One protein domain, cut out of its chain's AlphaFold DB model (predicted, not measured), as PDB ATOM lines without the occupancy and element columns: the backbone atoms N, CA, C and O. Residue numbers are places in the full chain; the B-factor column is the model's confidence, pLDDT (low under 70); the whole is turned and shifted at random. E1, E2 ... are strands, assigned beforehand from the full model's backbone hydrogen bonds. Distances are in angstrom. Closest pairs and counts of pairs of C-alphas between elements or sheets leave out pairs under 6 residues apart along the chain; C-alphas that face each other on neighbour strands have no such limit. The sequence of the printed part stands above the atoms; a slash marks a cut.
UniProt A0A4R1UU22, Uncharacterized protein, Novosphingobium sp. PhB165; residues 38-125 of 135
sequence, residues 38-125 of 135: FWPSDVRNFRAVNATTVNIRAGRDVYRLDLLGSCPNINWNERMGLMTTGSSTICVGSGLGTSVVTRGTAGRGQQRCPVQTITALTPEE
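Overview. This is residues 38 to 125 of the 135 residues of an uncharacterized protein of Novosphingobium sp. PhB165 (UniProt A0A4R1UU22). One antiparallel sheet of six strands is curled like a partly closed barrel: the E1 E2 E3 side folds over to face E5 and E4, and the long, bent strand E6 is the hinge between these two leaves. The edge strands E1 and E4 come near each other without pairing, and the loop between E5 and E6 lies at one end of the longest axis, with the last printed residues toward the other end. The printed part has 88 residues, with no named helix and six named strands, E1 to E6 along the chain; the sheet order is E1 E2 E3 E6 E5 E4. The class is all strand, though under half of the residues, 42 of 88, are in named elements. The whole is compact, with a radius of gyration of the C-alphas of 12.1 A and spans of 38 by 29 by 21 A.

Along the chain. After residues 38 to 42, E1 takes residues 43 to 48 and is 13.8 A long from first to last C-alpha; it begins at C-alpha 43 at (221.379, 420.231, 289.801). A tight link of 4 residues leads to E2, residues 53 to 58, 16.0 A long. A tight link of 2 residues leads to E3, residues 61 to 67, 19.2 A long, with C-alpha 67 at (219.614, 410.206, 276.259). After a long link, E4 takes residues 80 to 84 and is 13.6 A long. After another long link, E5 takes residues 98 to 103 and is 16.6 A long. A short link of 6 residues leads to E6, residues 110 to 121, the longest strand with 12 residues and 28.1 A; it ends at C-alpha 121 at (210.339, 410.775, 289.478).

Arrangement. The strongly twisted sheet begins at the edge strand E1. E1 and E2 form a hairpin at 162 degrees, with N 44 and O 57 2.9 A apart. E2 and E3 form the next hairpin, at 151 degrees, with N 56 and O 63 2.8 A apart. E1 E2 E3 are a meander, each strand the antiparallel neighbour of the one before. E3 is also the antiparallel neighbour of E6, at 127 degrees, with N 64 and O 119 2.8 A apart. E6 bends by 74 degrees at residue 116, and its pairing is staggered: residues 110 to 114 pair with E5 and residues 115 to 121 with E3. E6 and E5 form a hairpin at 130 degrees, with N 113 and O 100 2.8 A apart. E5 and the edge strand E4 form a hairpin at 149 degrees, with N 81 and O 101 2.9 A apart. E4 E5 E6 are a second meander, and E3 E4 E5 E6 a Greek key, four strands in a row of which the last three are a meander and the first is the antiparallel neighbour of the fourth. The sheet is a folded sheet, one sheet bent back into two leaves: E1 E2 E3 face E5 E4, with 21 pairs of C-alphas within 11 A. The closest C-alphas of E1 and E4 are those of Phe 46 and Met 80, 7.7 A apart. E2 and E5, for instance, are apart.

Size, cuts and confidence. The C-alphas farthest apart are those of Gly 107 and Glu 124, at 40.9 A. The printed part has no cut. The long links are residues 68 to 79 and residues 85 to 97; in the latter, residues 93 to 94 pair antiparallel with residues 117 to 118 of E6. The mean pLDDT of the printed part is 90.3, and residues 106 to 108 are under 70.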
ATOM      1  N   PHE A  38     213.192 423.103 285.916       93.62
ATOM      2  CA  PHE A  38     214.277 423.429 286.834       93.62
ATOM      3  C   PHE A  38     215.401 424.150 286.089       93.62
ATOM      4  O   PHE A  38     215.509 424.071 284.859       93.62
ATOM      5  N   TRP A  39     216.249 424.866 286.824       94.12
ATOM      6  CA  TRP A  39     217.425 425.497 286.238       94.12
ATOM      7  C   TRP A  39     218.583 424.497 286.180       94.12
ATOM      8  O   TRP A  39     218.775 423.738 287.130       94.12
ATOM      9  N   PRO A  40     219.421 424.509 285.128       93.50
ATOM     10  CA  PRO A  40     220.630 423.683 285.082       93.50
ATOM     11  C   PRO A  40     221.518 423.836 286.330       93.50
ATOM     12  O   PRO A  40     222.126 422.871 286.784       93.50
ATOM     13  N   SER A  41     221.552 425.038 286.915       92.12
ATOM     14  CA  SER A  41     222.287 425.374 288.141       92.12
ATOM     15  C   SER A  41     221.711 424.769 289.426       92.12
ATOM     16  O   SER A  41     222.395 424.756 290.450       92.12
ATOM     17  N   ASP A  42     220.470 424.278 289.399       94.06
ATOM     18  CA  ASP A  42     219.823 423.659 290.559       94.06
ATOM     19  C   ASP A  42     220.220 422.194 290.737       94.06
ATOM     20  O   ASP A  42     219.920 421.599 291.776       94.06
ATOM     21  N   VAL A  43     220.897 421.609 289.743       94.06
ATOM     22  CA  VAL A  43     221.379 420.231 289.801       94.06
ATOM     23  C   VAL A  43     222.489 420.125 290.841       94.06
ATOM     24  O   VAL A  43     223.542 420.749 290.723       94.06
ATOM     25  N   ARG A  44     222.245 419.327 291.882       92.69
ATOM     26  CA  ARG A  44     223.178 419.130 293.004       92.69
ATOM     27  C   ARG A  44     223.917 417.807 292.940       92.69
ATOM     28  O   ARG A  44     225.038 417.721 293.425       92.69
ATOM     29  N   ASN A  45     223.295 416.786 292.362       92.88
ATOM     30  CA  ASN A  45     223.899 415.470 292.241       92.88
ATOM     31  C   ASN A  45     223.342 414.725 291.028       92.88
ATOM     32  O   ASN A  45     222.256 415.039 290.532       92.88
ATOM     33  N   PHE A  46     224.085 413.727 290.564       93.75
ATOM     34  CA  PHE A  46     223.676 412.855 289.474       93.75
ATOM     35  C   PHE A  46     224.187 411.431 289.675       93.75
ATOM     36  O   PHE A  46     225.221 411.202 290.305       93.75
ATOM     37  N   ARG A  47     223.476 410.465 289.103       94.19
ATOM     38  CA  ARG A  47     223.890 409.069 288.996       94.19
ATOM     39  C   ARG A  47     223.562 408.568 287.602       94.19
ATOM     40  O   ARG A  47     222.406 408.576 287.188       94.19
ATOM     41  N   ALA A  48     224.582 408.143 286.871       92.81
ATOM     42  CA  ALA A  48     224.370 407.449 285.612       92.81
ATOM     43  C   ALA A  48     223.941 406.009 285.909       92.81
ATOM     44  O   ALA A  48     224.684 405.262 286.545       92.81
ATOM     45  N   VAL A  49     222.752 405.630 285.451       92.38
ATOM     46  CA  VAL A  49     222.254 404.251 285.554       92.38
ATOM     47  C   VAL A  49     222.997 403.374 284.546       92.38
ATOM     48  O   VAL A  49     223.443 402.272 284.855       92.38
ATOM     49  N   ASN A  50     223.159 403.894 283.330       90.94
ATOM     50  CA  ASN A  50     223.873 403.269 282.226       90.94
ATOM     51  C   ASN A  50     224.330 404.365 281.235       90.94
ATOM     52  O   ASN A  50     224.298 405.553 281.554       90.94
ATOM     53  N   ALA A  51     224.776 403.983 280.036       90.81
ATOM     54  CA  ALA A  51     225.260 404.937 279.036       90.81
ATOM     55  C   ALA A  51     224.153 405.790 278.384       90.81
ATOM     56  O   ALA A  51     224.470 406.757 277.700       90.81
ATOM     57  N   THR A  52     222.878 405.454 278.575       94.19
ATOM     58  CA  THR A  52     221.722 406.130 277.960       94.19
ATOM     59  C   THR A  52     220.767 406.744 278.980       94.19
ATOM     60  O   THR A  52     219.854 407.453 278.586       94.19
ATOM     61  N   THR A  53     220.956 406.498 280.274       95.25
ATOM     62  CA  THR A  53     220.020 406.910 281.323       95.25
ATOM     63  C   THR A  53     220.773 407.489 282.510       95.25
ATOM     64  O   THR A  53     221.688 406.867 283.060       95.25
ATOM     65  N   VAL A  54     220.360 408.682 282.936       95.38
ATOM     66  CA  VAL A  54     220.979 409.426 284.036       95.38
ATOM     67  C   VAL A  54     219.904 409.975 284.954       95.38
ATOM     68  O   VAL A  54     219.037 410.721 284.518       95.38
ATOM     69  N   ASN A  55     219.998 409.672 286.242       96.50
ATOM     70  CA  ASN A  55     219.167 410.298 287.257       96.50
ATOM     71  C   ASN A  55     219.877 411.535 287.800       96.50
ATOM     72  O   ASN A  55     221.069 411.495 288.112       96.50
ATOM     73  N   ILE A  56     219.151 412.634 287.940       95.75
ATOM     74  CA  ILE A  56     219.655 413.889 288.489       95.75
ATOM     75  C   ILE A  56     218.786 414.337 289.652       95.75
ATOM     76  O   ILE A  56     217.578 414.117 289.662       95.75
ATOM     77  N   ARG A  57     219.399 415.015 290.615       95.38
ATOM     78  CA  ARG A  57     218.694 415.708 291.688       95.38
ATOM     79  C   ARG A  57     218.776 417.207 291.447       95.38
ATOM     80  O   ARG A  57     219.877 417.760 291.494       95.38
ATOM     81  N   ALA A  58     217.634 417.853 291.229       94.81
ATOM     82  CA  ALA A  58     217.534 419.305 291.104       94.81
ATOM     83  C   ALA A  58     216.649 419.858 292.230       94.81
ATOM     84  O   ALA A  58     215.452 419.580 292.306       94.81
ATOM     85  N   GLY A  59     217.261 420.600 293.155       91.75
ATOM     86  CA  GLY A  59     216.598 420.999 294.398       91.75
ATOM     87  C   GLY A  59     216.137 419.792 295.232       91.75
ATOM     88  O   GLY A  59     216.956 418.996 295.702       91.75
ATOM     89  N   ARG A  60     214.819 419.675 295.439       90.94
ATOM     90  CA  ARG A  60     214.193 418.568 296.190       90.94
ATOM     91  C   ARG A  60     213.746 417.400 295.311       90.94
ATOM     92  O   ARG A  60     213.526 416.317 295.840       90.94
ATOM     93  N   ASP A  61     213.618 417.633 294.010       93.56
ATOM     94  CA  ASP A  61     213.027 416.689 293.069       93.56
ATOM     95  C   ASP A  61     214.121 415.899 292.339       93.56
ATOM     96  O   ASP A  61     215.257 416.363 292.164       93.56
ATOM     97  N   VAL A  62     213.775 414.687 291.913       95.44
ATOM     98  CA  VAL A  62     214.655 413.811 291.138       95.44
ATOM     99  C   VAL A  62     214.062 413.629 289.751       95.44
ATOM    100  O   VAL A  62     212.856 413.449 289.597       95.44
ATOM    101  N   TYR A  63     214.920 413.668 288.739       96.06
ATOM    102  CA  TYR A  63     214.531 413.521 287.345       96.06
ATOM    103  C   TYR A  63     215.358 412.426 286.686       96.06
ATOM    104  O   TYR A  63     216.565 412.340 286.913       96.06
ATOM    105  N   ARG A  64     214.726 411.627 285.830       96.50
ATOM    106  CA  ARG A  64     215.396 410.712 284.909       96.50
ATOM    107  C   ARG A  64     215.564 411.390 283.557       96.50
ATOM    108  O   ARG A  64     214.595 411.866 282.969       96.50
ATOM    109  N   LEU A  65     216.796 411.418 283.073       96.44
ATOM    110  CA  LEU A  65     217.166 411.853 281.739       96.44
ATOM    111  C   LEU A  65     217.447 410.618 280.895       96.44
ATOM    112  O   LEU A  65     218.392 409.877 281.174       96.44
ATOM    113  N   ASP A  66     216.653 410.436 279.854       96.62
ATOM    114  CA  ASP A  66     216.881 409.423 278.836       96.62
ATOM    115  C   ASP A  66     217.560 410.106 277.643       96.62
ATOM    116  O   ASP A  66     217.073 411.109 277.112       96.62
ATOM    117  N   LEU A  67     218.746 409.630 277.281       95.75
ATOM    118  CA  LEU A  67     219.614 410.206 276.259       95.75
ATOM    119  C   LEU A  67     219.244 409.667 274.877       95.75
ATOM    120  O   LEU A  67     218.855 408.514 274.729       95.75
ATOM    121  N   LEU A  68     219.428 410.493 273.845       94.19
ATOM    122  CA  LEU A  68     219.132 410.118 272.455       94.19
ATOM    123  C   LEU A  68     220.025 408.971 271.948       94.19
ATOM    124  O   LEU A  68     219.667 408.257 271.018       94.19
ATOM    125  N   GLY A  69     221.202 408.803 272.546       90.38
ATOM    126  CA  GLY A  69     222.143 407.747 272.211       90.38
ATOM    127  C   GLY A  69     223.081 407.452 273.371       90.38
ATOM    128  O   GLY A  69     223.010 408.079 274.430       90.38
ATOM    129  N   SER A  70     223.975 406.488 273.160       88.56
ATOM    130  CA  SER A  70     224.986 406.138 274.154       88.56
ATOM    131  C   SER A  70     225.934 407.315 274.387       88.56
ATOM    132  O   SER A  70     226.466 407.893 273.440       88.56
ATOM    133  N   CYS A  71     226.144 407.646 275.657       89.00
ATOM    134  CA  CYS A  71     227.075 408.650 276.141       89.00
ATOM    135  C   CYS A  71     228.278 407.943 276.789       89.00
ATOM    136  O   CYS A  71     228.203 407.532 277.954       89.00
ATOM    137  N   PRO A  72     229.388 407.746 276.053       84.44
ATOM    138  CA  PRO A  72     230.546 407.013 276.550       84.44
ATOM    139  C   PRO A  72     231.066 407.565 277.877       84.44
ATOM    140  O   PRO A  72     231.180 408.777 278.058       84.44
ATOM    141  N   ASN A  73     231.426 406.658 278.790       79.94
ATOM    142  CA  ASN A  73     232.038 406.948 280.092       79.94
ATOM    143  C   ASN A  73     231.222 407.836 281.035       79.94
ATOM    144  O   ASN A  73     231.761 408.289 282.044       79.94
ATOM    145  N   ILE A  74     229.941 408.100 280.771       84.00
ATOM    146  CA  ILE A  74     229.121 408.935 281.662       84.00
ATOM    147  C   ILE A  74     229.039 408.382 283.095       84.00
ATOM    148  O   ILE A  74     228.969 409.146 284.051       84.00
ATOM    149  N   ASN A  75     229.141 407.064 283.249       81.56
ATOM    150  CA  ASN A  75     229.199 406.356 284.528       81.56
ATOM    151  C   ASN A  75     230.538 406.474 285.272       81.56
ATOM    152  O   ASN A  75     230.566 406.281 286.481       81.56
ATOM    153  N   TRP A  76     231.627 406.794 284.572       77.94
ATOM    154  CA  TRP A  76     232.957 407.027 285.149       77.94
ATOM    155  C   TRP A  76     233.257 408.515 285.368       77.94
ATOM    156  O   TRP A  76     234.316 408.875 285.879       77.94
ATOM    157  N   ASN A  77     232.352 409.404 284.957       77.69
ATOM    158  CA  ASN A  77     232.538 410.835 285.118       77.69
ATOM    159  C   ASN A  77     232.208 411.268 286.550       77.69
ATOM    160  O   ASN A  77     231.097 411.079 287.026       77.69
ATOM    161  N   GLU A  78     233.148 411.954 287.195       78.62
ATOM    162  CA  GLU A  78     232.920 412.618 288.488       78.62
ATOM    163  C   GLU A  78     232.230 413.979 288.341       78.62
ATOM    164  O   GLU A  78     231.731 414.553 289.307       78.62
ATOM    165  N   ARG A  79     232.250 414.545 287.127       83.12
ATOM    166  CA  ARG A  79     231.696 415.867 286.832       83.12
ATOM    167  C   ARG A  79     230.816 415.801 285.596       83.12
ATOM    168  O   ARG A  79     231.261 415.377 284.531       83.12
ATOM    169  N   MET A  80     229.594 416.282 285.757       89.44
ATOM    170  CA  MET A  80     228.605 416.422 284.702       89.44
ATOM    171  C   MET A  80     227.930 417.786 284.842       89.44
ATOM    172  O   MET A  80     227.745 418.281 285.952       89.44
ATOM    173  N   GLY A  81     227.605 418.401 283.710       91.62
ATOM    174  CA  GLY A  81     226.781 419.598 283.641       91.62
ATOM    175  C   GLY A  81     225.628 419.410 282.663       91.62
ATOM    176  O   GLY A  81     225.656 418.525 281.810       91.62
ATOM    177  N   LEU A  82     224.627 420.277 282.760       93.75
ATOM    178  CA  LEU A  82     223.555 420.371 281.777       93.75
ATOM    179  C   LEU A  82     223.705 421.671 281.000       93.75
ATOM    180  O   LEU A  82     223.940 422.730 281.577       93.75
ATOM    181  N   MET A  83     223.551 421.584 279.685       92.81
ATOM    182  CA  MET A  83     223.460 422.744 278.814       92.81
ATOM    183  C   MET A  83     222.132 422.711 278.078       92.81
ATOM    184  O   MET A  83     221.691 421.651 277.637       92.81
ATOM    185  N   THR A  84     221.522 423.879 277.929       92.88
ATOM    186  CA  THR A  84     220.311 424.058 277.134       92.88
ATOM    187  C   THR A  84     220.562 425.118 276.068       92.88
ATOM    188  O   THR A  84     221.286 426.086 276.311       92.88
ATOM    189  N   THR A  85     219.983 424.922 274.890       90.56
ATOM    190  CA  THR A  85     220.033 425.859 273.769       90.56
ATOM    191  C   THR A  85     218.637 426.429 273.550       90.56
ATOM    192  O   THR A  85     217.690 425.676 273.340       90.56
ATOM    193  N   GLY A  86     218.505 427.757 273.579       86.81
ATOM    194  CA  GLY A  86     217.229 428.447 273.343       86.81
ATOM    195  C   GLY A  86     216.309 428.560 274.565       86.81
ATOM    196  O   GLY A  86     215.232 429.136 274.451       86.81
ATOM    197  N   SER A  87     216.731 428.063 275.730       87.56
ATOM    198  CA  SER A  87     216.045 428.241 277.014       87.56
ATOM    199  C   SER A  87     217.062 428.464 278.136       87.56
ATOM    200  O   SER A  87     218.250 428.161 277.998       87.56
ATOM    201  N   SER A  88     216.594 428.977 279.268       90.44
ATOM    202  CA  SER A  88     217.384 429.044 280.502       90.44
ATOM    203  C   SER A  88     216.979 427.965 281.513       90.44
ATOM    204  O   SER A  88     217.720 427.684 282.451       90.44
ATOM    205  N   THR A  89     215.824 427.331 281.299       92.94
ATOM    206  CA  THR A  89     215.273 426.255 282.129       92.94
ATOM    207  C   THR A  89     215.092 424.975 281.323       92.94
ATOM    208  O   THR A  89     214.902 424.999 280.104       92.94
ATOM    209  N   ILE A  90     215.132 423.847 282.028       93.56
ATOM    210  CA  ILE A  90     214.899 422.509 281.492       93.56
ATOM    211  C   ILE A  90     213.565 422.022 282.047       93.56
ATOM    212  O   ILE A  90     213.353 422.057 283.257       93.56
ATOM    213  N   CYS A  91     212.668 421.566 281.178       93.38
ATOM    214  CA  CYS A  91     211.337 421.103 281.560       93.38
ATOM    215  C   CYS A  91     211.178 419.600 281.328       93.38
ATOM    216  O   CYS A  91     211.780 419.038 280.416       93.38
ATOM    217  N   VAL A  92     210.315 418.964 282.120       93.31
ATOM    218  CA  VAL A  92     209.888 417.578 281.887       93.31
ATOM    219  C   VAL A  92     209.174 417.413 280.542       93.31
ATOM    220  O   VAL A  92     208.564 418.343 280.000       93.31
ATOM    221  N   GLY A  93     209.217 416.192 280.019       91.31
ATOM    222  CA  GLY A  93     208.733 415.816 278.701       91.31
ATOM    223  C   GLY A  93     209.891 415.683 277.720       91.31
ATOM    224  O   GLY A  93     210.668 414.737 277.793       91.31
ATOM    225  N   SER A  94     209.998 416.614 276.773       90.00
ATOM    226  CA  SER A  94     211.010 416.547 275.716       90.00
ATOM    227  C   SER A  94     212.360 417.103 276.173       90.00
ATOM    228  O   SER A  94     212.420 418.185 276.748       90.00
ATOM    229  N   GLY A  95     213.442 416.390 275.855       88.12
ATOM    230  CA  GLY A  95     214.820 416.836 276.070       88.12
ATOM    231  C   GLY A  95     215.402 417.681 274.932       88.12
ATOM    232  O   GLY A  95     216.597 417.973 274.953       88.12
ATOM    233  N   LEU A  96     214.600 418.074 273.932       90.38
ATOM    234  CA  LEU A  96     215.083 418.849 272.785       90.38
ATOM    235  C   LEU A  96     215.809 420.125 273.229       90.38
ATOM    236  O   LEU A  96     215.350 420.860 274.101       90.38
ATOM    237  N   GLY A  97     216.974 420.371 272.630       90.81
ATOM    238  CA  GLY A  97     217.837 421.494 272.995       90.81
ATOM    239  C   GLY A  97     218.590 421.314 274.316       90.81
ATOM    240  O   GLY A  97     219.409 422.166 274.636       90.81
ATOM    241  N   THR A  98     218.383 420.219 275.056       95.06
ATOM    242  CA  THR A  98     219.129 419.891 276.278       95.06
ATOM    243  C   THR A  98     220.212 418.859 275.979       95.06
ATOM    244  O   THR A  98     220.010 417.885 275.253       95.06
ATOM    245  N   SER A  99     221.401 419.065 276.531       94.94
ATOM    246  CA  SER A  99     222.513 418.128 276.425       94.94
ATOM    247  C   SER A  99     223.207 417.971 277.763       94.94
ATOM    248  O   SER A  99     223.510 418.950 278.447       94.94
ATOM    249  N   VAL A 100     223.516 416.724 278.096       94.19
ATOM    250  CA  VAL A 100     224.436 416.395 279.174       94.19
ATOM    251  C   VAL A 100     225.856 416.657 278.688       94.19
ATOM    252  O   VAL A 100     226.243 416.215 277.608       94.19
ATOM    253  N   VAL A 101     226.631 417.396 279.472       92.25
ATOM    254  CA  VAL A 101     228.022 417.732 279.180       92.25
ATOM    255  C   VAL A 101     228.920 417.011 280.171       92.25
ATOM    256  O   VAL A 101     228.815 417.219 281.380       92.25
ATOM    257  N   THR A 102     229.809 416.164 279.667       89.75
ATOM    258  CA  THR A 102     230.770 415.407 280.479       89.75
ATOM    259  C   THR A 102     232.187 415.628 279.972       89.75
ATOM    260  O   THR A 102     232.405 416.208 278.903       89.75
ATOM    261  N   ARG A 103     233.183 415.134 280.714       83.62
ATOM    262  CA  ARG A 103     234.515 414.969 280.134       83.62
ATOM    263  C   ARG A 103     234.448 413.849 279.101       83.62
ATOM    264  O   ARG A 103     233.821 412.812 279.337       83.62
ATOM    265  N   GLY A 104     235.034 414.092 277.935       75.50
ATOM    266  CA  GLY A 104     235.176 413.074 276.909       75.50
ATOM    267  C   GLY A 104     236.262 412.058 277.269       75.50
ATOM    268  O   GLY A 104     236.966 412.171 278.274       75.50
ATOM    269  N   THR A 105     236.383 411.030 276.435       73.06
ATOM    270  CA  THR A 105     237.463 410.036 276.500       73.06
ATOM    271  C   THR A 105     238.829 410.703 276.331       73.06
ATOM    272  O   THR A 105     238.947 411.594 275.492       73.06
ATOM    273  N   ALA A 106     239.840 410.232 277.072       67.50
ATOM    274  CA  ALA A 106     241.241 410.676 277.054       67.50
ATOM    275  C   ALA A 106     241.656 411.469 275.793       67.50
ATOM    276  O   ALA A 106     241.762 410.918 274.699       67.50
ATOM    277  N   GLY A 107     241.862 412.780 275.954       65.56
ATOM    278  CA  GLY A 107     242.333 413.682 274.894       65.56
ATOM    279  C   GLY A 107     241.249 414.326 274.018       65.56
ATOM    280  O   GLY A 107     241.530 415.318 273.352       65.56
ATOM    281  N   ARG A 108     239.998 413.849 274.044       67.25
ATOM    282  CA  ARG A 108     238.863 414.511 273.380       67.25
ATOM    283  C   ARG A 108     238.095 415.322 274.414       67.25
ATOM    284  O   ARG A 108     237.427 414.720 275.236       67.25
ATOM    285  N   GLY A 109     238.219 416.651 274.377       80.69
ATOM    286  CA  GLY A 109     237.741 417.628 275.374       80.69
ATOM    287  C   GLY A 109     236.376 417.382 276.048       80.69
ATOM    288  O   GLY A 109     236.198 416.443 276.816       80.69
ATOM    289  N   GLN A 110     235.421 418.302 275.897       86.62
ATOM    290  CA  GLN A 110     234.081 418.123 276.472       86.62
ATOM    291  C   GLN A 110     233.198 417.338 275.503       86.62
ATOM    292  O   GLN A 110     233.158 417.633 274.310       86.62
ATOM    293  N   GLN A 111     232.475 416.356 276.029       89.25
ATOM    294  CA  GLN A 111     231.490 415.562 275.304       89.25
ATOM    295  C   GLN A 111     230.094 416.127 275.558       89.25
ATOM    296  O   GLN A 111     229.778 416.504 276.684       89.25
ATOM    297  N   ARG A 112     229.251 416.153 274.521       92.12
ATOM    298  CA  ARG A 112     227.844 416.558 274.608       92.12
ATOM    299  C   ARG A 112     226.955 415.393 274.202       92.12
ATOM    300  O   ARG A 112     227.074 414.898 273.086       92.12
ATOM    301  N   CYS A 113     226.068 414.990 275.097       93.69
ATOM    302  CA  CYS A 113     225.140 413.888 274.906       93.69
ATOM    303  C   CYS A 113     223.710 414.441 274.893       93.69
ATOM    304  O   CYS A 113     223.233 414.892 275.940       93.69
ATOM    305  N   PRO A 114     223.039 414.469 273.728       95.38
ATOM    306  CA  PRO A 114     221.685 414.996 273.614       95.38
ATOM    307  C   PRO A 114     220.698 414.211 274.478       95.38
ATOM    308  O   PRO A 114     220.740 412.980 274.517       95.38
ATOM    309  N   VAL A 115     219.793 414.923 275.143       96.56
ATOM    310  CA  VAL A 115     218.710 414.319 275.922       96.56
ATOM    311  C   VAL A 115     217.497 414.122 275.015       96.56
ATOM    312  O   VAL A 115     217.111 415.020 274.271       96.56
ATOM    313  N   GLN A 116     216.886 412.946 275.072       95.50
ATOM    314  CA  GLN A 116     215.651 412.633 274.362       95.50
ATOM    315  C   GLN A 116     214.428 412.987 275.212       95.50
ATOM    316  O   GLN A 116     213.519 413.683 274.750       95.50
ATOM    317  N   THR A 117     214.405 412.530 276.462       95.69
ATOM    318  CA  THR A 117     213.235 412.637 277.341       95.69
ATOM    319  C   THR A 117     213.653 412.930 278.773       95.69
ATOM    320  O   THR A 117     214.707 412.494 279.236       95.69
ATOM    321  N   ILE A 118     212.825 413.708 279.468       95.81
ATOM    322  CA  ILE A 118     213.040 414.128 280.852       95.81
ATOM    323  C   ILE A 118     211.797 413.769 281.650       95.81
ATOM    324  O   ILE A 118     210.719 414.302 281.397       95.81
ATOM    325  N   THR A 119     211.949 412.888 282.629       95.00
ATOM    326  CA  THR A 119     210.844 412.391 283.452       95.00
ATOM    327  C   THR A 119     211.065 412.822 284.895       95.00
ATOM    328  O   THR A 119     212.148 412.598 285.429       95.00
ATOM    329  N   ALA A 120     210.076 413.453 285.531       94.62
ATOM    330  CA  ALA A 120     210.115 413.651 286.980       94.62
ATOM    331  C   ALA A 120     209.800 412.322 287.666       94.62
ATOM    332  O   ALA A 120     208.852 411.650 287.275       94.62
ATOM    333  N   LEU A 121     210.594 411.955 288.666       93.75
ATOM    334  CA  LEU A 121     210.339 410.775 289.478       93.75
ATOM    335  C   LEU A 121     209.551 411.180 290.721       93.75
ATOM    336  O   LEU A 121     209.872 412.165 291.394       93.75
ATOM    337  N   THR A 122     208.527 410.400 291.027       93.69
ATOM    338  CA  THR A 122     207.772 410.496 292.274       93.69
ATOM    339  C   THR A 122     208.635 410.058 293.464       93.69
ATOM    340  O   THR A 122     209.601 409.304 293.291       93.69
ATOM    341  N   PRO A 123     208.335 410.509 294.693       91.88
ATOM    342  CA  PRO A 123     209.061 410.073 295.886       91.88
ATOM    343  C   PRO A 123     209.105 408.547 296.045       91.88
ATOM    344  O   PRO A 123     210.126 408.001 296.465       91.88
ATOM    345  N   GLU A 124     208.026 407.863 295.671       93.25
ATOM    346  CA  GLU A 124     207.890 406.411 295.714       93.25
ATOM    347  C   GLU A 124     208.832 405.737 294.708       93.25
ATOM    348  O   GLU A 124     209.559 404.810 295.067       93.25
ATOM    349  N   GLU A 125     208.901 406.243 293.472       93.75
ATOM    350  CA  GLU A 125     209.853 405.759 292.465       93.75
ATOM    351  C   GLU A 125     211.301 405.985 292.906       93.75
ATOM    352  O   GLU A 125     212.134 405.092 292.773       93.75
TER     353      GLU A 125